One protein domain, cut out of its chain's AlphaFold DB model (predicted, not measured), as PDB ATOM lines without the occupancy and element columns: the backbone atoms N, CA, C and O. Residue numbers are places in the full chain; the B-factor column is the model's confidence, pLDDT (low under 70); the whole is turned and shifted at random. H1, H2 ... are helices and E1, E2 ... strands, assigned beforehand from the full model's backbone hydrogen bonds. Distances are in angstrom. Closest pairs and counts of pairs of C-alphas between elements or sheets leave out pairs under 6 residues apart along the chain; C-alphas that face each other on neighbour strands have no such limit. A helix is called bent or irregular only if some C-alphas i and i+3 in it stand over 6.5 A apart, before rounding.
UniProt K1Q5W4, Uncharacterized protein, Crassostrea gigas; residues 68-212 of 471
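This is residues 68 to 212 of the 471 residues of an uncharacterized protein of Crassostrea gigas (UniProt K1Q5W4). Two lobes lie end to end: the larger is a strongly twisted sheet, E4 E5 E6, with the long helices H2 and H3 packed on it, the smaller a sheet, E1 E2 E3, covered by the short helix H1. H2 leads from the small lobe along the large one. The 145 printed residues have three named helices and six named strands, in the order E1 E2 H1 E3 H2 H3 E4 E5 E6; the class and both sheets are mixed. The whole is only just compact, close to loose, with a radius of gyration of the C-alphas of 17.2 A, and spans 52 by 31 by 28 A.

E4, residues 163 to 173, and E5, residues 176 to 185, form an antiparallel hairpin; N 167 and O 182 are 3.0 A apart. E5 is parallel to E6, residues 205 to 211, with N 183 and O 208 at 2.8 A. H3, residues 139 to 159, is on this sheet; its closest C-alphas to E4 are Leu 145 and Ala 168, 5.7 A. H2, residues 115 to 136, is also on it, at a height over the sheet of 9.3 A; Ser 133 and Gly 169 are the closest C-alphas of H2 and E4, 7.0 A. H2 only grazes the other sheet. There E1, residues 72 to 80, and E2, residues 83 to 90, form a hairpin; N 76 and O 87 are 2.8 A apart. E2, H1, residues 95 to 102, and E3, residues 109 to 114, make a strand-helix-strand unit, parallel neighbour strands with a helix between, its crossover right-handed; N 88 and O 111 are 2.8 A apart. O i to N i+4 pairs within hydrogen-bond range number 3 of 4 in H1, 10 of 18 in H2 and 15 of 17 in H3.

E1 begins at C-alpha 72 (-20.021, 24.707, 32.566); E6 ends at C-alpha 211 (-38.735, 21.541, 33.783). H2 measures 30.4 A, H3 29.3 A and E5 23.9 A. H3 is irregular: C-alphas 151 and 154 are 7.7 A apart.

The printed part has no cut. The link E5 to E6 is long, 19 residues. Confidence is under 70 at residues 68 and 128 to 138.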
ATOM      1  N   SER A  68     -14.955  28.564  36.960       61.16
ATOM      2  CA  SER A  68     -14.787  29.012  35.576       61.16
ATOM      3  C   SER A  68     -14.259  27.846  34.732       61.16
ATOM      4  O   SER A  68     -13.079  27.818  34.382       61.16
ATOM      5  N   HIS A  69     -15.105  26.852  34.447       73.75
ATOM      6  CA  HIS A  69     -14.762  25.781  33.507       73.75
ATOM      7  C   HIS A  69     -15.476  26.010  32.168       73.75
ATOM      8  O   HIS A  69     -16.682  26.265  32.186       73.75
ATOM      9  N   PRO A  70     -14.801  25.909  31.008       77.00
ATOM     10  CA  PRO A  70     -15.404  26.255  29.717       77.00
ATOM     11  C   PRO A  70     -16.654  25.458  29.320       77.00
ATOM     12  O   PRO A  70     -17.464  25.935  28.530       77.00
ATOM     13  N   SER A  71     -16.811  24.241  29.838       80.56
ATOM     14  CA  SER A  71     -17.963  23.372  29.569       80.56
ATOM     15  C   SER A  71     -19.169  23.640  30.475       80.56
ATOM     16  O   SER A  71     -20.272  23.205  30.129       80.56
ATOM     17  N   VAL A  72     -18.979  24.362  31.589       82.06
ATOM     18  CA  VAL A  72     -20.021  24.707  32.566       82.06
ATOM     19  C   VAL A  72     -20.772  25.939  32.088       82.06
ATOM     20  O   VAL A  72     -20.226  27.036  32.020       82.06
ATOM     21  N   LEU A  73     -22.056  25.760  31.792       76.69
ATOM     22  CA  LEU A  73     -22.924  26.830  31.306       76.69
ATOM     23  C   LEU A  73     -23.576  27.594  32.442       76.69
ATOM     24  O   LEU A  73     -23.674  28.818  32.422       76.69
ATOM     25  N   LYS A  74     -24.070  26.851  33.425       82.56
ATOM     26  CA  LYS A  74     -24.755  27.392  34.591       82.56
ATOM     27  C   LYS A  74     -24.691  26.364  35.702       82.56
ATOM     28  O   LYS A  74     -24.621  25.170  35.444       82.56
ATOM     29  N   TYR A  75     -24.796  26.812  36.938       86.69
ATOM     30  CA  TYR A  75     -25.156  25.938  38.040       86.69
ATOM     31  C   TYR A  75     -26.191  26.632  38.926       86.69
ATOM     32  O   TYR A  75     -26.333  27.858  38.910       86.69
ATOM     33  N   ILE A  76     -26.942  25.832  39.673       87.56
ATOM     34  CA  ILE A  76     -27.894  26.291  40.680       87.56
ATOM     35  C   ILE A  76     -27.472  25.656  41.996       87.56
ATOM     36  O   ILE A  76     -27.390  24.435  42.088       87.56
ATOM     37  N   ALA A  77     -27.202  26.489  42.997       88.81
ATOM     38  CA  ALA A  77     -26.880  26.052  44.347       88.81
ATOM     39  C   ALA A  77     -28.039  26.361  45.295       88.81
ATOM     40  O   ALA A  77     -28.559  27.486  45.323       88.81
ATOM     41  N   GLY A  78     -28.438  25.366  46.078       90.88
ATOM     42  CA  GLY A  78     -29.634  25.453  46.894       90.88
ATOM     43  C   GLY A  78     -29.853  24.235  47.772       90.88
ATOM     44  O   GLY A  78     -28.904  23.621  48.260       90.88
ATOM     45  N   GLN A  79     -31.123  23.907  47.979       92.06
ATOM     46  CA  GLN A  79     -31.553  22.756  48.758       92.06
ATOM     47  C   GLN A  79     -32.545  21.908  47.969       92.06
ATOM     48  O   GLN A  79     -33.460  22.445  47.345       92.06
ATOM     49  N   LYS A  80     -32.373  20.591  48.042       92.50
ATOM     50  CA  LYS A  80     -33.311  19.587  47.532       92.50
ATOM     51  C   LYS A  80     -33.615  18.641  48.686       92.50
ATOM     52  O   LYS A  80     -32.688  18.139  49.317       92.50
ATOM     53  N   ASP A  81     -34.886  18.503  49.056       88.62
ATOM     54  CA  ASP A  81     -35.317  17.734  50.238       88.62
ATOM     55  C   ASP A  81     -34.578  18.116  51.538       88.62
ATOM     56  O   ASP A  81     -34.158  17.263  52.316       88.62
ATOM     57  N   ASN A  82     -34.387  19.423  51.767       87.00
ATOM     58  CA  ASN A  82     -33.603  20.015  52.869       87.00
ATOM     59  C   ASN A  82     -32.093  19.706  52.865       87.00
ATOM     60  O   ASN A  82     -31.373  20.170  53.752       87.00
ATOM     61  N   ASN A  83     -31.591  18.995  51.859       90.81
ATOM     62  CA  ASN A  83     -30.180  18.662  51.720       90.81
ATOM     63  C   ASN A  83     -29.467  19.680  50.812       90.81
ATOM     64  O   ASN A  83     -30.022  20.050  49.772       90.81
ATOM     65  N   PRO A  84     -28.250  20.143  51.165       91.19
ATOM     66  CA  PRO A  84     -27.425  20.967  50.286       91.19
ATOM     67  C   PRO A  84     -27.242  20.323  48.912       91.19
ATOM     68  O   PRO A  84     -26.763  19.186  48.802       91.19
ATOM     69  N   ALA A  85     -27.620  21.062  47.874       92.50
ATOM     70  CA  ALA A  85     -27.688  20.550  46.521       92.50
ATOM     71  C   ALA A  85     -27.090  21.523  45.500       92.50
ATOM     72  O   ALA A  85     -27.283  22.741  45.593       92.50
ATOM     73  N   ILE A  86     -26.394  20.972  44.506       91.25
ATOM     74  CA  ILE A  86     -25.965  21.695  43.311       91.25
ATOM     75  C   ILE A  86     -26.421  20.927  42.073       91.25
ATOM     76  O   ILE A  86     -26.165  19.732  41.943       91.25
ATOM     77  N   LYS A  87     -27.044  21.644  41.139       91.75
ATOM     78  CA  LYS A  87     -27.313  21.160  39.783       91.75
ATOM     79  C   LYS A  87     -26.472  21.943  38.790       91.75
ATOM     80  O   LYS A  87     -26.545  23.174  38.763       91.75
ATOM     81  N   VAL A  88     -25.663  21.245  38.007       90.44
ATOM     82  CA  VAL A  88     -24.693  21.816  37.069       90.44
ATOM     83  C   VAL A  88     -25.133  21.515  35.645       90.44
ATOM     84  O   VAL A  88     -25.313  20.361  35.273       90.44
ATOM     85  N   TYR A  89     -25.272  22.558  34.839       87.62
ATOM     86  CA  TYR A  89     -25.619  22.485  33.427       87.62
ATOM     87  C   TYR A  89     -24.340  22.544  32.607       87.62
ATOM     88  O   TYR A  89     -23.648  23.566  32.579       87.62
ATOM     89  N   LEU A  90     -24.040  21.433  31.953       86.81
ATOM     90  CA  LEU A  90     -22.890  21.248  31.094       86.81
ATOM     91  C   LEU A  90     -23.331  21.250  29.637       86.81
ATOM     92  O   LEU A  90     -24.431  20.839  29.272       86.81
ATOM     93  N   SER A  91     -22.436  21.706  28.786       80.56
ATOM     94  CA  SER A  91     -22.641  21.673  27.340       80.56
ATOM     95  C   SER A  91     -22.378  20.337  26.675       80.56
ATOM     96  O   SER A  91     -22.911  20.062  25.605       80.56
ATOM     97  N   HIS A  92     -21.520  19.553  27.302       83.12
ATOM     98  CA  HIS A  92     -21.163  18.191  26.976       83.12
ATOM     99  C   HIS A  92     -20.629  17.561  28.259       83.12
ATOM    100  O   HIS A  92     -20.259  18.275  29.198       83.12
ATOM    101  N   ASP A  93     -20.586  16.238  28.300       88.88
ATOM    102  CA  ASP A  93     -20.056  15.528  29.454       88.88
ATOM    103  C   ASP A  93     -18.565  15.823  29.599       88.88
ATOM    104  O   ASP A  93     -17.766  15.570  28.696       88.88
ATOM    105  N   ASP A  94     -18.200  16.377  30.749       88.75
ATOM    106  CA  ASP A  94     -16.850  16.836  31.025       88.75
ATOM    107  C   ASP A  94     -16.438  16.402  32.428       88.75
ATOM    108  O   ASP A  94     -16.863  16.956  33.444       88.75
ATOM    109  N   THR A  95     -15.586  15.380  32.481       91.69
ATOM    110  CA  THR A  95     -15.167  14.768  33.745       91.69
ATOM    111  C   THR A  95     -14.339  15.732  34.595       91.69
ATOM    112  O   THR A  95     -14.416  15.673  35.824       91.69
ATOM    113  N   GLU A  96     -13.569  16.629  33.973       88.94
ATOM    114  CA  GLU A  96     -12.754  17.613  34.687       88.94
ATOM    115  C   GLU A  96     -13.658  18.625  35.389       88.94
ATOM    116  O   GLU A  96     -13.579  18.774  36.612       88.94
ATOM    117  N   ALA A  97     -14.609  19.202  34.649       86.88
ATOM    118  CA  ALA A  97     -15.622  20.090  35.213       86.88
ATOM    119  C   ALA A  97     -16.410  19.415  36.343       86.88
ATOM    120  O   ALA A  97     -16.608  19.999  37.409       86.88
ATOM    121  N   MET A  98     -16.830  18.163  36.142       90.56
ATOM    122  CA  MET A  98     -17.573  17.409  37.151       90.56
ATOM    123  C   MET A  98     -16.763  17.189  38.432       90.56
ATOM    124  O   MET A  98     -17.311  17.265  39.534       90.56
ATOM    125  N   ASN A  99     -15.462  16.919  38.313       89.44
ATOM    126  CA  ASN A  99     -14.598  16.681  39.465       89.44
ATOM    127  C   ASN A  99     -14.418  17.932  40.332       89.44
ATOM    128  O   ASN A  99     -14.345  17.787  41.552       89.44
ATOM    129  N   VAL A 100     -14.431  19.134  39.744       87.00
ATOM    130  CA  VAL A 100     -14.398  20.396  40.505       87.00
ATOM    131  C   VAL A 100     -15.573  20.472  41.484       87.00
ATOM    132  O   VAL A 100     -15.378  20.738  42.668       87.00
ATOM    133  N   PHE A 101     -16.791  20.161  41.033       86.44
ATOM    134  CA  PHE A 101     -17.969  20.208  41.905       86.44
ATOM    135  C   PHE A 101     -18.026  19.060  42.920       86.44
ATOM    136  O   PHE A 101     -18.537  19.247  44.021       86.44
ATOM    137  N   LYS A 102     -17.485  17.880  42.586       87.75
ATOM    138  CA  LYS A 102     -17.431  16.730  43.511       87.75
ATOM    139  C   LYS A 102     -16.526  16.969  44.722       87.75
ATOM    140  O   LYS A 102     -16.660  16.265  45.716       87.75
ATOM    141  N   GLN A 103     -15.600  17.920  44.636       85.06
ATOM    142  CA  GLN A 103     -14.685  18.253  45.730       85.06
ATOM    143  C   GLN A 103     -15.300  19.201  46.767       85.06
ATOM    144  O   GLN A 103     -14.652  19.473  47.775       85.06
ATOM    145  N   ILE A 104     -16.525  19.694  46.553       84.38
ATOM    146  CA  ILE A 104     -17.189  20.632  47.465       84.38
ATOM    147  C   ILE A 104     -17.787  19.845  48.647       84.38
ATOM    148  O   ILE A 104     -18.772  19.127  48.463       84.38
ATOM    149  N   PRO A 105     -17.217  19.959  49.861       77.25
ATOM    150  CA  PRO A 105     -17.513  19.046  50.963       77.25
ATOM    151  C   PRO A 105     -18.904  19.247  51.574       77.25
ATOM    152  O   PRO A 105     -19.451  18.307  52.147       77.25
ATOM    153  N   GLU A 106     -19.498  20.442  51.468       82.88
ATOM    154  CA  GLU A 106     -20.825  20.707  52.037       82.88
ATOM    155  C   GLU A 106     -21.986  20.192  51.172       82.88
ATOM    156  O   GLU A 106     -23.134  20.240  51.615       82.88
ATOM    157  N   ILE A 107     -21.726  19.730  49.943       85.75
ATOM    158  CA  ILE A 107     -22.770  19.361  48.985       85.75
ATOM    159  C   ILE A 107     -23.067  17.868  49.050       85.75
ATOM    160  O   ILE A 107     -22.226  17.019  48.777       85.75
ATOM    161  N   THR A 108     -24.317  17.559  49.377       87.94
ATOM    162  CA  THR A 108     -24.809  16.185  49.556       87.94
ATOM    163  C   THR A 108     -25.565  15.653  48.342       87.94
ATOM    164  O   THR A 108     -25.634  14.445  48.137       87.94
ATOM    165  N   CYS A 109     -26.128  16.545  47.528       90.44
ATOM    166  CA  CYS A 109     -26.831  16.203  46.300       90.44
ATOM    167  C   CYS A 109     -26.170  16.941  45.136       90.44
ATOM    168  O   CYS A 109     -26.151  18.170  45.100       90.44
ATOM    169  N   LEU A 110     -25.597  16.196  44.200       91.94
ATOM    170  CA  LEU A 110     -24.903  16.764  43.054       91.94
ATOM    171  C   LEU A 110     -25.459  16.149  41.774       91.94
ATOM    172  O   LEU A 110     -25.370  14.939  41.573       91.94
ATOM    173  N   GLU A 111     -26.040  16.993  40.930       93.69
ATOM    174  CA  GLU A 111     -26.663  16.605  39.667       93.69
ATOM    175  C   GLU A 111     -25.934  17.288  38.508       93.69
ATOM    176  O   GLU A 111     -25.671  18.491  38.548       93.69
ATOM    177  N   PHE A 112     -25.617  16.522  37.467       93.31
ATOM    178  CA  PHE A 112     -25.015  17.031  36.241       93.31
ATOM    179  C   PHE A 112     -25.988  16.826  35.091       93.31
ATOM    180  O   PHE A 112     -26.517  15.733  34.912       93.31
ATOM    181  N   VAL A 113     -26.212  17.885  34.324       91.31
ATOM    182  CA  VAL A 113     -27.142  17.901  33.202       91.31
ATOM    183  C   VAL A 113     -26.368  18.210  31.939       91.31
ATOM    184  O   VAL A 113     -25.866  19.323  31.778       91.31
ATOM    185  N   ASN A 114     -26.330  17.256  31.018       89.88
ATOM    186  CA  ASN A 114     -25.963  17.535  29.643       89.88
ATOM    187  C   ASN A 114     -27.132  18.255  28.961       89.88
ATOM    188  O   ASN A 114     -28.196  17.680  28.726       89.88
ATOM    189  N   VAL A 115     -26.951  19.540  28.663       83.31
ATOM    190  CA  VAL A 115     -28.029  20.388  28.139       83.31
ATOM    191  C   VAL A 115     -28.527  19.907  26.770       83.31
ATOM    192  O   VAL A 115     -29.722  20.009  26.491       83.31
ATOM    193  N   ALA A 116     -27.650  19.354  25.927       78.88
ATOM    194  CA  ALA A 116     -28.036  18.875  24.600       78.88
ATOM    195  C   ALA A 116     -28.931  17.627  24.667       78.88
ATOM    196  O   ALA A 116     -29.815  17.460  23.825       78.88
ATOM    197  N   GLU A 117     -28.713  16.759  25.652       86.69
ATOM    198  CA  GLU A 117     -29.539  15.572  25.887       86.69
ATOM    199  C   GLU A 117     -30.850  15.947  26.569       86.69
ATOM    200  O   GLU A 117     -31.923  15.646  26.047       86.69
ATOM    201  N   LYS A 118     -30.773  16.732  27.647       86.06
ATOM    202  CA  LYS A 118     -31.952  17.193  28.386       86.06
ATOM    203  C   LYS A 118     -32.920  17.988  27.507       86.06
ATOM    204  O   LYS A 118     -34.130  17.844  27.640       86.06
ATOM    205  N   SER A 119     -32.410  18.791  26.571       79.38
ATOM    206  CA  SER A 119     -33.251  19.512  25.607       79.38
ATOM    207  C   SER A 119     -34.043  18.568  24.689       79.38
ATOM    208  O   SER A 119     -35.188  18.872  24.360       79.38
ATOM    209  N   LYS A 120     -33.479  17.413  24.305       81.62
ATOM    210  CA  LYS A 120     -34.208  16.400  23.522       81.62
ATOM    211  C   LYS A 120     -35.299  15.739  24.358       81.62
ATOM    212  O   LYS A 120     -36.417  15.616  23.873       81.62
ATOM    213  N   GLU A 121     -34.991  15.385  25.605       86.25
ATOM    214  CA  GLU A 121     -35.966  14.800  26.538       86.25
ATOM    215  C   GLU A 121     -37.154  15.738  26.778       86.25
ATOM    216  O   GLU A 121     -38.306  15.316  26.693       86.25
ATOM    217  N   ILE A 122     -36.885  17.026  27.027       82.44
ATOM    218  CA  ILE A 122     -37.928  18.046  27.202       82.44
ATOM    219  C   ILE A 122     -38.795  18.134  25.943       82.44
ATOM    220  O   ILE A 122     -40.018  18.091  26.034       82.44
ATOM    221  N   PHE A 123     -38.176  18.193  24.760       76.75
ATOM    222  CA  PHE A 123     -38.906  18.268  23.494       76.75
ATOM    223  C   PHE A 123     -39.799  17.041  23.241       76.75
ATOM    224  O   PHE A 123     -40.883  17.162  22.668       76.75
ATOM    225  N   GLU A 124     -39.358  15.852  23.649       81.56
ATOM    226  CA  GLU A 124     -40.158  14.630  23.559       81.56
ATOM    227  C   GLU A 124     -41.334  14.656  24.545       81.56
ATOM    228  O   GLU A 124     -42.467  14.408  24.129       81.56
ATOM    229  N   ALA A 125     -41.106  15.067  25.795       78.75
ATOM    230  CA  ALA A 125     -42.160  15.219  26.800       78.75
ATOM    231  C   ALA A 125     -43.210  16.277  26.402       78.75
ATOM    232  O   ALA A 125     -44.412  16.109  26.619       78.75
ATOM    233  N   GLU A 126     -42.794  17.370  25.761       72.12
ATOM    234  CA  GLU A 126     -43.712  18.408  25.285       72.12
ATOM    235  C   GLU A 126     -44.670  17.924  24.196       72.12
ATOM    236  O   GLU A 126     -45.813  18.388  24.141       72.12
ATOM    237  N   LYS A 127     -44.246  16.983  23.343       71.19
ATOM    238  CA  LYS A 127     -45.139  16.393  22.335       71.19
ATOM    239  C   LYS A 127     -46.306  15.664  22.984       71.19
ATOM    240  O   LYS A 127     -47.427  15.793  22.497       71.19
ATOM    241  N   GLU A 128     -46.062  14.963  24.088       67.19
ATOM    242  CA  GLU A 128     -47.115  14.295  24.857       67.19
ATOM    243  C   GLU A 128     -48.081  15.317  25.470       67.19
ATOM    244  O   GLU A 128     -49.293  15.119  25.461       67.19
ATOM    245  N   HIS A 129     -47.571  16.465  25.925       65.06
ATOM    246  CA  HIS A 129     -48.394  17.539  26.488       65.06
ATOM    247  C   HIS A 129     -49.188  18.349  25.450       65.06
ATOM    248  O   HIS A 129     -50.198  18.971  25.800       65.06
ATOM    249  N   MET A 130     -48.763  18.359  24.186       58.59
ATOM    250  CA  MET A 130     -49.415  19.121  23.115       58.59
ATOM    251  C   MET A 130     -50.828  18.600  22.806       58.59
ATOM    252  O   MET A 130     -51.716  19.400  22.484       58.59
ATOM    253  N   ASP A 131     -51.047  17.295  22.997       52.19
ATOM    254  CA  ASP A 131     -52.329  16.607  22.785       52.19
ATOM    255  C   ASP A 131     -53.423  17.106  23.759       52.19
ATOM    256  O   ASP A 131     -54.595  17.255  23.402       52.19
ATOM    257  N   TYR A 132     -53.021  17.518  24.968       53.41
ATOM    258  CA  TYR A 132     -53.911  18.021  26.023       53.41
ATOM    259  C   TYR A 132     -54.297  19.504  25.873       53.41
ATOM    260  O   TYR A 132     -55.234  19.968  26.528       53.41
ATOM    261  N   SER A 133     -53.609  20.273  25.014       53.59
ATOM    262  CA  SER A 133     -53.896  21.714  24.842       53.59
ATOM    263  C   SER A 133     -55.207  21.999  24.099       53.59
ATOM    264  O   SER A 133     -55.707  23.122  24.150       53.59
ATOM    265  N   SER A 134     -55.787  20.977  23.463       53.03
ATOM    266  CA  SER A 134     -57.095  21.018  22.799       53.03
ATOM    267  C   SER A 134     -58.260  21.308  23.761       53.03
ATOM    268  O   SER A 134     -59.311  21.764  23.330       53.03
ATOM    269  N   ILE A 135     -58.066  21.115  25.073       53.56
ATOM    270  CA  ILE A 135     -59.098  21.309  26.108       53.56
ATOM    271  C   ILE A 135     -59.125  22.761  26.643       53.56
ATOM    272  O   ILE A 135     -60.119  23.191  27.221       53.56
ATOM    273  N   LEU A 136     -58.088  23.574  26.387       58.06
ATOM    274  CA  LEU A 136     -58.052  25.016  26.720       58.06
ATOM    275  C   LEU A 136     -58.833  25.898  25.733       58.06
ATOM    276  O   LEU A 136     -58.616  27.111  25.680       58.06
ATOM    277  N   ASP A 137     -59.725  25.307  24.941       56.50
ATOM    278  CA  ASP A 137     -60.410  25.973  23.830       56.50
ATOM    279  C   ASP A 137     -61.391  27.079  24.271       56.50
ATOM    280  O   ASP A 137     -61.871  27.869  23.453       56.50
ATOM    281  N   GLU A 138     -61.628  27.244  25.578       65.62
ATOM    282  CA  GLU A 138     -62.258  28.458  26.091       65.62
ATOM    283  C   GLU A 138     -61.285  29.645  26.048       65.62
ATOM    284  O   GLU A 138     -60.603  29.985  27.019       65.62
ATOM    285  N   SER A 139     -61.298  30.355  24.915       70.06
ATOM    286  CA  SER A 139     -60.581  31.619  24.684       70.06
ATOM    287  C   SER A 139     -60.645  32.600  25.872       70.06
ATOM    288  O   SER A 139     -59.669  33.302  26.148       70.06
ATOM    289  N   ARG A 140     -61.755  32.618  26.624       80.25
ATOM    290  CA  ARG A 140     -61.925  33.439  27.834       80.25
ATOM    291  C   ARG A 140     -61.004  33.027  28.982       80.25
ATOM    292  O   ARG A 140     -60.395  33.902  29.595       80.25
ATOM    293  N   VAL A 141     -60.879  31.731  29.263       84.44
ATOM    294  CA  VAL A 141     -60.014  31.216  30.336       84.44
ATOM    295  C   VAL A 141     -58.556  31.490  29.995       84.44
ATOM    296  O   VAL A 141     -57.833  32.050  30.816       84.44
ATOM    297  N   ARG A 142     -58.148  31.214  28.751       82.62
ATOM    298  CA  ARG A 142     -56.786  31.507  28.283       82.62
ATOM    299  C   ARG A 142     -56.453  33.001  28.367       82.62
ATOM    300  O   ARG A 142     -55.363  33.355  28.805       82.62
ATOM    301  N   THR A 143     -57.396  33.872  28.002       84.62
ATOM    302  CA  THR A 143     -57.225  35.331  28.116       84.62
ATOM    303  C   THR A 143     -57.039  35.748  29.573       84.62
ATOM    304  O   THR A 143     -56.089  36.459  29.888       84.62
ATOM    305  N   LYS A 144     -57.884  35.241  30.477       89.00
ATOM    306  CA  LYS A 144     -57.807  35.542  31.912       89.00
ATOM    307  C   LYS A 144     -56.495  35.061  32.540       89.00
ATOM    308  O   LYS A 144     -55.874  35.801  33.297       89.00
ATOM    309  N   LEU A 145     -56.046  33.851  32.209       88.06
ATOM    310  CA  LEU A 145     -54.742  33.344  32.644       88.06
ATOM    311  C   LEU A 145     -53.602  34.216  32.104       88.06
ATOM    312  O   LEU A 145     -52.705  34.580  32.859       88.06
ATOM    313  N   GLY A 146     -53.673  34.629  30.835       85.06
ATOM    314  CA  GLY A 146     -52.707  35.550  30.234       85.06
ATOM    315  C   GLY A 146     -52.640  36.909  30.941       85.06
ATOM    316  O   GLY A 146     -51.550  37.430  31.171       85.06
ATOM    317  N   GLU A 147     -53.779  37.478  31.342       87.12
ATOM    318  CA  GLU A 147     -53.831  38.717  32.135       87.12
ATOM    319  C   GLU A 147     -53.156  38.554  33.504       87.12
ATOM    320  O   GLU A 147     -52.374  39.414  33.919       87.12
ATOM    321  N   ILE A 148     -53.404  37.432  34.185       89.00
ATOM    322  CA  ILE A 148     -52.779  37.118  35.479       89.00
ATOM    323  C   ILE A 148     -51.268  36.933  35.321       89.00
ATOM    324  O   ILE A 148     -50.496  37.498  36.100       89.00
ATOM    325  N   ILE A 149     -50.832  36.201  34.293       85.75
ATOM    326  CA  ILE A 149     -49.411  36.023  33.981       85.75
ATOM    327  C   ILE A 149     -48.764  37.385  33.737       85.75
ATOM    328  O   ILE A 149     -47.761  37.693  34.372       85.75
ATOM    329  N   ASN A 150     -49.364  38.243  32.910       81.62
ATOM    330  CA  ASN A 150     -48.832  39.582  32.638       81.62
ATOM    331  C   ASN A 150     -48.718  40.440  33.907       81.62
ATOM    332  O   ASN A 150     -47.734  41.156  34.083       81.62
ATOM    333  N   LYS A 151     -49.688  40.334  34.820       85.62
ATOM    334  CA  LYS A 151     -49.693  41.058  36.099       85.62
ATOM    335  C   LYS A 151     -48.577  40.612  37.054       85.62
ATOM    336  O   LYS A 151     -48.076  41.433  37.827       85.62
ATOM    337  N   HIS A 152     -48.213  39.328  37.056       84.44
ATOM    338  CA  HIS A 152     -47.297  38.748  38.055       84.44
ATOM    339  C   HIS A 152     -45.912  38.390  37.531       84.44
ATOM    340  O   HIS A 152     -44.983  38.284  38.333       84.44
ATOM    341  N   ALA A 153     -45.758  38.240  36.217       77.31
ATOM    342  CA  ALA A 153     -44.547  37.760  35.570       77.31
ATOM    343  C   ALA A 153     -43.287  38.449  36.088       77.31
ATOM    344  O   ALA A 153     -42.391  37.783  36.601       77.31
ATOM    345  N   GLU A 154     -43.222  39.780  36.018       75.25
ATOM    346  CA  GLU A 154     -42.021  40.525  36.404       75.25
ATOM    347  C   GLU A 154     -41.600  40.243  37.852       75.25
ATOM    348  O   GLU A 154     -40.421  40.024  38.131       75.25
ATOM    349  N   LYS A 155     -42.569  40.182  38.771       78.56
ATOM    350  CA  LYS A 155     -42.305  39.876  40.181       78.56
ATOM    351  C   LYS A 155     -41.813  38.445  40.358       78.56
ATOM    352  O   LYS A 155     -40.927  38.221  41.177       78.56
ATOM    353  N   LEU A 156     -42.366  37.497  39.603       82.25
ATOM    354  CA  LEU A 156     -41.945  36.098  39.642       82.25
ATOM    355  C   LEU A 156     -40.510  35.943  39.132       82.25
ATOM    356  O   LEU A 156     -39.693  35.379  39.850       82.25
ATOM    357  N   TYR A 157     -40.158  36.530  37.985       78.81
ATOM    358  CA  TYR A 157     -38.779  36.501  37.474       78.81
ATOM    359  C   TYR A 157     -37.785  37.231  38.381       78.81
ATOM    360  O   TYR A 157     -36.625  36.840  38.473       78.81
ATOM    361  N   ALA A 158     -38.218  38.294  39.063       72.62
ATOM    362  CA  ALA A 158     -37.378  38.985  40.037       72.62
ATOM    363  C   ALA A 158     -37.168  38.164  41.320       72.62
ATOM    364  O   ALA A 158     -36.125  38.282  41.967       72.62
ATOM    365  N   LYS A 159     -38.166  37.362  41.710       79.50
ATOM    366  CA  LYS A 159     -38.151  36.580  42.949       79.50
ATOM    367  C   LYS A 159     -37.462  35.225  42.782       79.50
ATOM    368  O   LYS A 159     -36.760  34.815  43.700       79.50
ATOM    369  N   TYR A 160     -37.644  34.563  41.643       83.44
ATOM    370  CA  TYR A 160     -37.210  33.189  41.409       83.44
ATOM    371  C   TYR A 160     -36.220  33.122  40.245       83.44
ATOM    372  O   TYR A 160     -36.555  33.420  39.100       83.44
ATOM    373  N   SER A 161     -34.995  32.700  40.546       83.38
ATOM    374  CA  SER A 161     -33.882  32.641  39.586       83.38
ATOM    375  C   SER A 161     -33.904  31.407  38.678       83.38
ATOM    376  O   SER A 161     -33.158  31.344  37.694       83.38
ATOM    377  N   SER A 162     -34.740  30.426  39.022       85.44
ATOM    378  CA  SER A 162     -34.937  29.191  38.271       85.44
ATOM    379  C   SER A 162     -36.034  29.294  37.210       85.44
ATOM    380  O   SER A 162     -35.998  28.507  36.270       85.44
ATOM    381  N   ILE A 163     -36.962  30.258  37.304       86.88
ATOM    382  CA  ILE A 163     -38.060  30.411  36.335       86.88
ATOM    383  C   ILE A 163     -37.513  30.905  34.991       86.88
ATOM    384  O   ILE A 163     -36.873  31.957  34.911       86.88
ATOM    385  N   VAL A 164     -37.829  30.168  33.927       81.94
ATOM    386  CA  VAL A 164     -37.454  30.473  32.537       81.94
ATOM    387  C   VAL A 164     -38.650  30.814  31.652       81.94
ATOM    388  O   VAL A 164     -38.469  31.448  30.617       81.94
ATOM    389  N   GLY A 165     -39.877  30.492  32.070       82.94
ATOM    390  CA  GLY A 165     -41.084  30.720  31.272       82.94
ATOM    391  C   GLY A 165     -42.363  30.659  32.106       82.94
ATOM    392  O   GLY A 165     -42.385  30.065  33.183       82.94
ATOM    393  N   LEU A 166     -43.421  31.292  31.604       86.62
ATOM    394  CA  LEU A 166     -44.765  31.258  32.179       86.62
ATOM    395  C   LEU A 166     -45.777  31.134  31.041       86.62
ATOM    396  O   LEU A 166     -45.667  31.869  30.058       86.62
ATOM    397  N   ASP A 167     -46.774  30.263  31.185       87.44
ATOM    398  CA  ASP A 167     -47.828  30.105  30.177       87.44
ATOM    399  C   ASP A 167     -49.174  29.700  30.795       87.44
ATOM    400  O   ASP A 167     -49.262  29.293  31.952       87.44
ATOM    401  N   ALA A 168     -50.246  29.839  30.024       87.50
ATOM    402  CA  ALA A 168     -51.540  29.249  30.305       87.50
ATOM    403  C   ALA A 168     -51.547  27.804  29.797       87.50
ATOM    404  O   ALA A 168     -51.384  27.547  28.601       87.50
ATOM    405  N   GLY A 169     -51.783  26.865  30.704       85.56
ATOM    406  CA  GLY A 169     -51.831  25.449  30.381       85.56
ATOM    407  C   GLY A 169     -52.926  24.736  31.148       85.56
ATOM    408  O   GLY A 169     -53.851  25.349  31.679       85.56
ATOM    409  N   SER A 170     -52.805  23.420  31.195       85.44
ATOM    410  CA  SER A 170     -53.714  22.560  31.934       85.44
ATOM    411  C   SER A 170     -52.934  21.482  32.659       85.44
ATOM    412  O   SER A 170     -51.868  21.067  32.194       85.44
ATOM    413  N   MET A 171     -53.496  21.024  33.768       86.12
ATOM    414  CA  MET A 171     -52.928  19.977  34.603       86.12
ATOM    415  C   MET A 171     -54.030  19.059  35.128       86.12
ATOM    416  O   MET A 171     -55.186  19.466  35.234       86.12
ATOM    417  N   TYR A 172     -53.664  17.832  35.490       84.94
ATOM    418  CA  TYR A 172     -54.575  16.914  36.164       84.94
ATOM    419  C   TYR A 172     -54.642  17.220  37.659       84.94
ATOM    420  O   TYR A 172     -53.627  17.205  38.355       84.94
ATOM    421  N   ILE A 173     -55.853  17.453  38.153       82.69
ATOM    422  CA  ILE A 173     -56.169  17.640  39.566       82.69
ATOM    423  C   ILE A 173     -57.277  16.649  39.899       82.69
ATOM    424  O   ILE A 173     -58.343  16.685  39.298       82.69
ATOM    425  N   GLU A 174     -56.995  15.721  40.817       85.12
ATOM    426  CA  GLU A 174     -57.964  14.707  41.275       85.12
ATOM    427  C   GLU A 174     -58.593  13.874  40.136       85.12
ATOM    428  O   GLU A 174     -59.728  13.419  40.224       85.12
ATOM    429  N   GLY A 175     -57.836  13.641  39.058       81.94
ATOM    430  CA  GLY A 175     -58.292  12.878  37.890       81.94
ATOM    431  C   GLY A 175     -59.005  13.712  36.822       81.94
ATOM    432  O   GLY A 175     -59.271  13.194  35.738       81.94
ATOM    433  N   GLU A 176     -59.236  15.002  37.066       83.44
ATOM    434  CA  GLU A 176     -59.826  15.925  36.099       83.44
ATOM    435  C   GLU A 176     -58.793  16.908  35.547       83.44
ATOM    436  O   GLU A 176     -57.940  17.428  36.264       83.44
ATOM    437  N   MET A 177     -58.873  17.180  34.248       84.44
ATOM    438  CA  MET A 177     -58.028  18.171  33.586       84.44
ATOM    439  C   MET A 177     -58.565  19.575  33.859       84.44
ATOM    440  O   MET A 177     -59.687  19.897  33.469       84.44
ATOM    441  N   GLN A 178     -57.758  20.417  34.500       86.88
ATOM    442  CA  GLN A 178     -58.131  21.776  34.880       86.88
ATOM    443  C   GLN A 178     -57.155  22.818  34.314       86.88
ATOM    444  O   GLN A 178     -55.951  22.560  34.235       86.88
ATOM    445  N   PRO A 179     -57.649  24.013  33.939       89.12
ATOM    446  CA  PRO A 179     -56.809  25.139  33.540       89.12
ATOM    447  C   PRO A 179     -55.887  25.608  34.676       89.12
ATOM    448  O   PRO A 179     -56.304  25.733  35.829       89.12
ATOM    449  N   CYS A 180     -54.641  25.926  34.339       90.81
ATOM    450  CA  CYS A 180     -53.604  26.308  35.295       90.81
ATOM    451  C   CYS A 180     -52.590  27.292  34.690       90.81
ATOM    452  O   CYS A 180     -52.566  27.546  33.481       90.81
ATOM    453  N   ILE A 181     -51.734  27.838  35.549       92.62
ATOM    454  CA  ILE A 181     -50.550  28.601  35.151       92.62
ATOM    455  C   ILE A 181     -49.368  27.638  35.110       92.62
ATOM    456  O   ILE A 181     -48.980  27.080  36.132       92.62
ATOM    457  N   VAL A 182     -48.775  27.446  33.942       91.62
ATOM    458  CA  VAL A 182     -47.565  26.642  33.792       91.62
ATOM    459  C   VAL A 182     -46.360  27.505  34.143       91.62
ATOM    460  O   VAL A 182     -46.190  28.594  33.592       91.62
ATOM    461  N   ILE A 183     -45.528  27.020  35.060       93.19
ATOM    462  CA  ILE A 183     -44.251  27.629  35.428       93.19
ATOM    463  C   ILE A 183     -43.142  26.746  34.877       93.19
ATOM    464  O   ILE A 183     -42.886  25.661  35.394       93.19
ATOM    465  N   TYR A 184     -42.459  27.235  33.852       89.12
ATOM    466  CA  TYR A 184     -41.275  26.583  33.318       89.12
ATOM    467  C   TYR A 184     -40.066  26.980  34.165       89.12
ATOM    468  O   TYR A 184     -39.763  28.171  34.305       89.12
ATOM    469  N   SER A 185     -39.390  25.997  34.753       89.75
ATOM    470  CA  SER A 185     -38.256  26.174  35.663       89.75
ATOM    471  C   SER A 185     -37.069  25.322  35.224       89.75
ATOM    472  O   SER A 185     -37.248  24.244  34.678       89.75
ATOM    473  N   LEU A 186     -35.846  25.760  35.517       88.00
ATOM    474  CA  LEU A 186     -34.643  24.948  35.300       88.00
ATOM    475  C   LEU A 186     -34.652  23.663  36.143       88.00
ATOM    476  O   LEU A 186     -34.158  22.624  35.717       88.00
ATOM    477  N   ASP A 187     -35.212  23.746  37.347       90.56
ATOM    478  CA  ASP A 187     -35.432  22.609  38.237       90.56
ATOM    479  C   ASP A 187     -36.688  22.884  39.072       90.56
ATOM    480  O   ASP A 187     -36.919  24.022  39.502       90.56
ATOM    481  N   LYS A 188     -37.534  21.871  39.240       89.69
ATOM    482  CA  LYS A 188     -38.815  21.990  39.953       89.69
ATOM    483  C   LYS A 188     -38.713  21.702  41.457       89.69
ATOM    484  O   LYS A 188     -39.566  22.169  42.210       89.69
ATOM    485  N   ASP A 189     -37.672  20.989  41.883       91.25
ATOM    486  CA  ASP A 189     -37.510  20.459  43.243       91.25
ATOM    487  C   ASP A 189     -36.356  21.142  44.008       91.25
ATOM    488  O   ASP A 189     -36.325  21.150  45.240       91.25
ATOM    489  N   LEU A 190     -35.399  21.734  43.291       92.62
ATOM    490  CA  LEU A 190     -34.262  22.461  43.844       92.62
ATOM    491  C   LEU A 190     -34.641  23.910  44.161       92.62
ATOM    492  O   LEU A 190     -34.926  24.705  43.264       92.62
ATOM    493  N   ILE A 191     -34.547  24.283  45.436       92.50
ATOM    494  CA  ILE A 191     -34.802  25.644  45.917       92.50
ATOM    495  C   ILE A 191     -33.467  26.388  46.030       92.50
ATOM    496  O   ILE A 191     -32.665  26.059  46.911       92.50
ATOM    497  N   PRO A 192     -33.185  27.397  45.185       89.88
ATOM    498  CA  PRO A 192     -31.931  28.140  45.250       89.88
ATOM    499  C   PRO A 192     -31.746  28.837  46.610       89.88
ATOM    500  O   PRO A 192     -32.694  29.390  47.162       89.88
ATOM    501  N   TYR A 193     -30.528  28.907  47.160       85.75
ATOM    502  CA  TYR A 193     -30.325  29.406  48.536       85.75
ATOM    503  C   TYR A 193     -30.882  30.817  48.790       85.75
ATOM    504  O   TYR A 193     -30.464  31.766  48.136       85.75
ATOM    505  N   GLY A 194     -31.794  30.987  49.745       81.69
ATOM    506  CA  GLY A 194     -32.453  32.274  50.015       81.69
ATOM    507  C   GLY A 194     -33.488  32.681  48.955       81.69
ATOM    508  O   GLY A 194     -33.759  33.868  48.764       81.69
ATOM    509  N   GLU A 195     -34.022  31.704  48.227       86.56
ATOM    510  CA  GLU A 195     -35.315  31.782  47.547       86.56
ATOM    511  C   GLU A 195     -36.329  30.882  48.261       86.56
ATOM    512  O   GLU A 195     -35.960  29.998  49.033       86.56
ATOM    513  N   ASP A 196     -37.608  31.144  48.008       88.44
ATOM    514  CA  ASP A 196     -38.713  30.309  48.475       88.44
ATOM    515  C   ASP A 196     -38.968  29.166  47.475       88.44
ATOM    516  O   ASP A 196     -38.553  29.267  46.314       88.44
ATOM    517  N   PRO A 197     -39.728  28.123  47.855       92.06
ATOM    518  CA  PRO A 197     -40.319  27.210  46.886       92.06
ATOM    519  C   PRO A 197     -41.129  27.954  45.815       92.06
ATOM    520  O   PRO A 197     -41.734  29.007  46.074       92.06
ATOM    521  N   LEU A 198     -41.170  27.378  44.611       93.38
ATOM    522  CA  LEU A 198     -42.028  27.868  43.536       93.38
ATOM    523  C   LEU A 198     -43.501  27.854  43.987       93.38
ATOM    524  O   LEU A 198     -43.919  26.959  44.731       93.38
ATOM    525  N   PRO A 199     -44.296  28.861  43.589       94.00
ATOM    526  CA  PRO A 199     -45.667  28.982  44.055       94.00
ATOM    527  C   PRO A 199     -46.522  27.834  43.518       94.00
ATOM    528  O   PRO A 199     -46.456  27.489  42.343       94.00
ATOM    529  N   LYS A 200     -47.373  27.280  44.386       94.69
ATOM    530  CA  LYS A 200     -48.394  26.291  43.999       94.69
ATOM    531  C   LYS A 200     -49.652  26.943  43.428       94.69
ATOM    532  O   LYS A 200     -50.430  26.279  42.749       94.69
ATOM    533  N   THR A 201     -49.867  28.224  43.736       95.25
ATOM    534  CA  THR A 201     -50.983  29.018  43.224       95.25
ATOM    535  C   THR A 201     -50.580  30.471  42.964       95.25
ATOM    536  O   THR A 201     -49.730  31.026  43.664       95.25
ATOM    537  N   ILE A 202     -51.217  31.104  41.974       94.69
ATOM    538  CA  ILE A 202     -51.092  32.537  41.660       94.69
ATOM    539  C   ILE A 202     -52.503  33.093  41.426       94.69
ATOM    540  O   ILE A 202     -53.245  32.575  40.597       94.69
ATOM    541  N   ASP A 203     -52.897  34.131  42.173       93.00
ATOM    542  CA  ASP A 203     -54.253  34.720  42.150       93.00
ATOM    543  C   ASP A 203     -55.387  33.669  42.217       93.00
ATOM    544  O   ASP A 203     -56.420  33.789  41.560       93.00
ATOM    545  N   GLY A 204     -55.186  32.618  43.020       91.44
ATOM    546  CA  GLY A 204     -56.154  31.534  43.215       91.44
ATOM    547  C   GLY A 204     -56.150  30.449  42.133       91.44
ATOM    548  O   GLY A 204     -56.874  29.471  42.279       91.44
ATOM    549  N   TRP A 205     -55.330  30.577  41.087       92.94
ATOM    550  CA  TRP A 205     -55.163  29.547  40.057       92.94
ATOM    551  C   TRP A 205     -54.026  28.602  40.403       92.94
ATOM    552  O   TRP A 205     -52.982  29.046  40.883       92.94
ATOM    553  N   HIS A 206     -54.213  27.314  40.124       94.38
ATOM    554  CA  HIS A 206     -53.176  26.304  40.298       94.38
ATOM    555  C   HIS A 206     -51.971  26.571  39.399       94.38
ATOM    556  O   HIS A 206     -52.112  27.087  38.287       94.38
ATOM    557  N   CYS A 207     -50.790  26.229  39.904       94.31
ATOM    558  CA  CYS A 207     -49.544  26.277  39.159       94.31
ATOM    559  C   CYS A 207     -49.043  24.864  38.865       94.31
ATOM    560  O   CYS A 207     -48.937  24.045  39.778       94.31
ATOM    561  N   ASP A 208     -48.701  24.620  37.606       92.88
ATOM    562  CA  ASP A 208     -48.069  23.391  37.142       92.88
ATOM    563  C   ASP A 208     -46.601  23.676  36.823       92.88
ATOM    564  O   ASP A 208     -46.293  24.433  35.901       92.88
ATOM    565  N   VAL A 209     -45.685  23.137  37.627       92.94
ATOM    566  CA  VAL A 209     -44.251  23.392  37.461       92.94
ATOM    567  C   VAL A 209     -43.651  22.333  36.546       92.94
ATOM    568  O   VAL A 209     -43.634  21.147  36.881       92.94
ATOM    569  N   ARG A 210     -43.101  22.775  35.417       89.56
ATOM    570  CA  ARG A 210     -42.450  21.919  34.420       89.56
ATOM    571  C   ARG A 210     -40.981  22.283  34.305       89.56
ATOM    572  O   ARG A 210     -40.618  23.452  34.431       89.56
ATOM    573  N   GLU A 211     -40.140  21.282  34.079       89.00
ATOM    574  CA  GLU A 211     -38.735  21.541  33.783       89.00
ATOM    575  C   GLU A 211     -38.575  21.975  32.329       89.00
ATOM    576  O   GLU A 211     -39.109  21.323  31.434       89.00
ATOM    577  N   ASP A 212     -37.832  23.053  32.100       83.56
ATOM    578  CA  ASP A 212     -37.474  23.516  30.763       83.56
ATOM    579  C   ASP A 212     -36.111  24.218  30.776       83.56
ATOM    580  O   ASP A 212     -35.658  24.749  31.797       83.56
TER     581      ASP A 212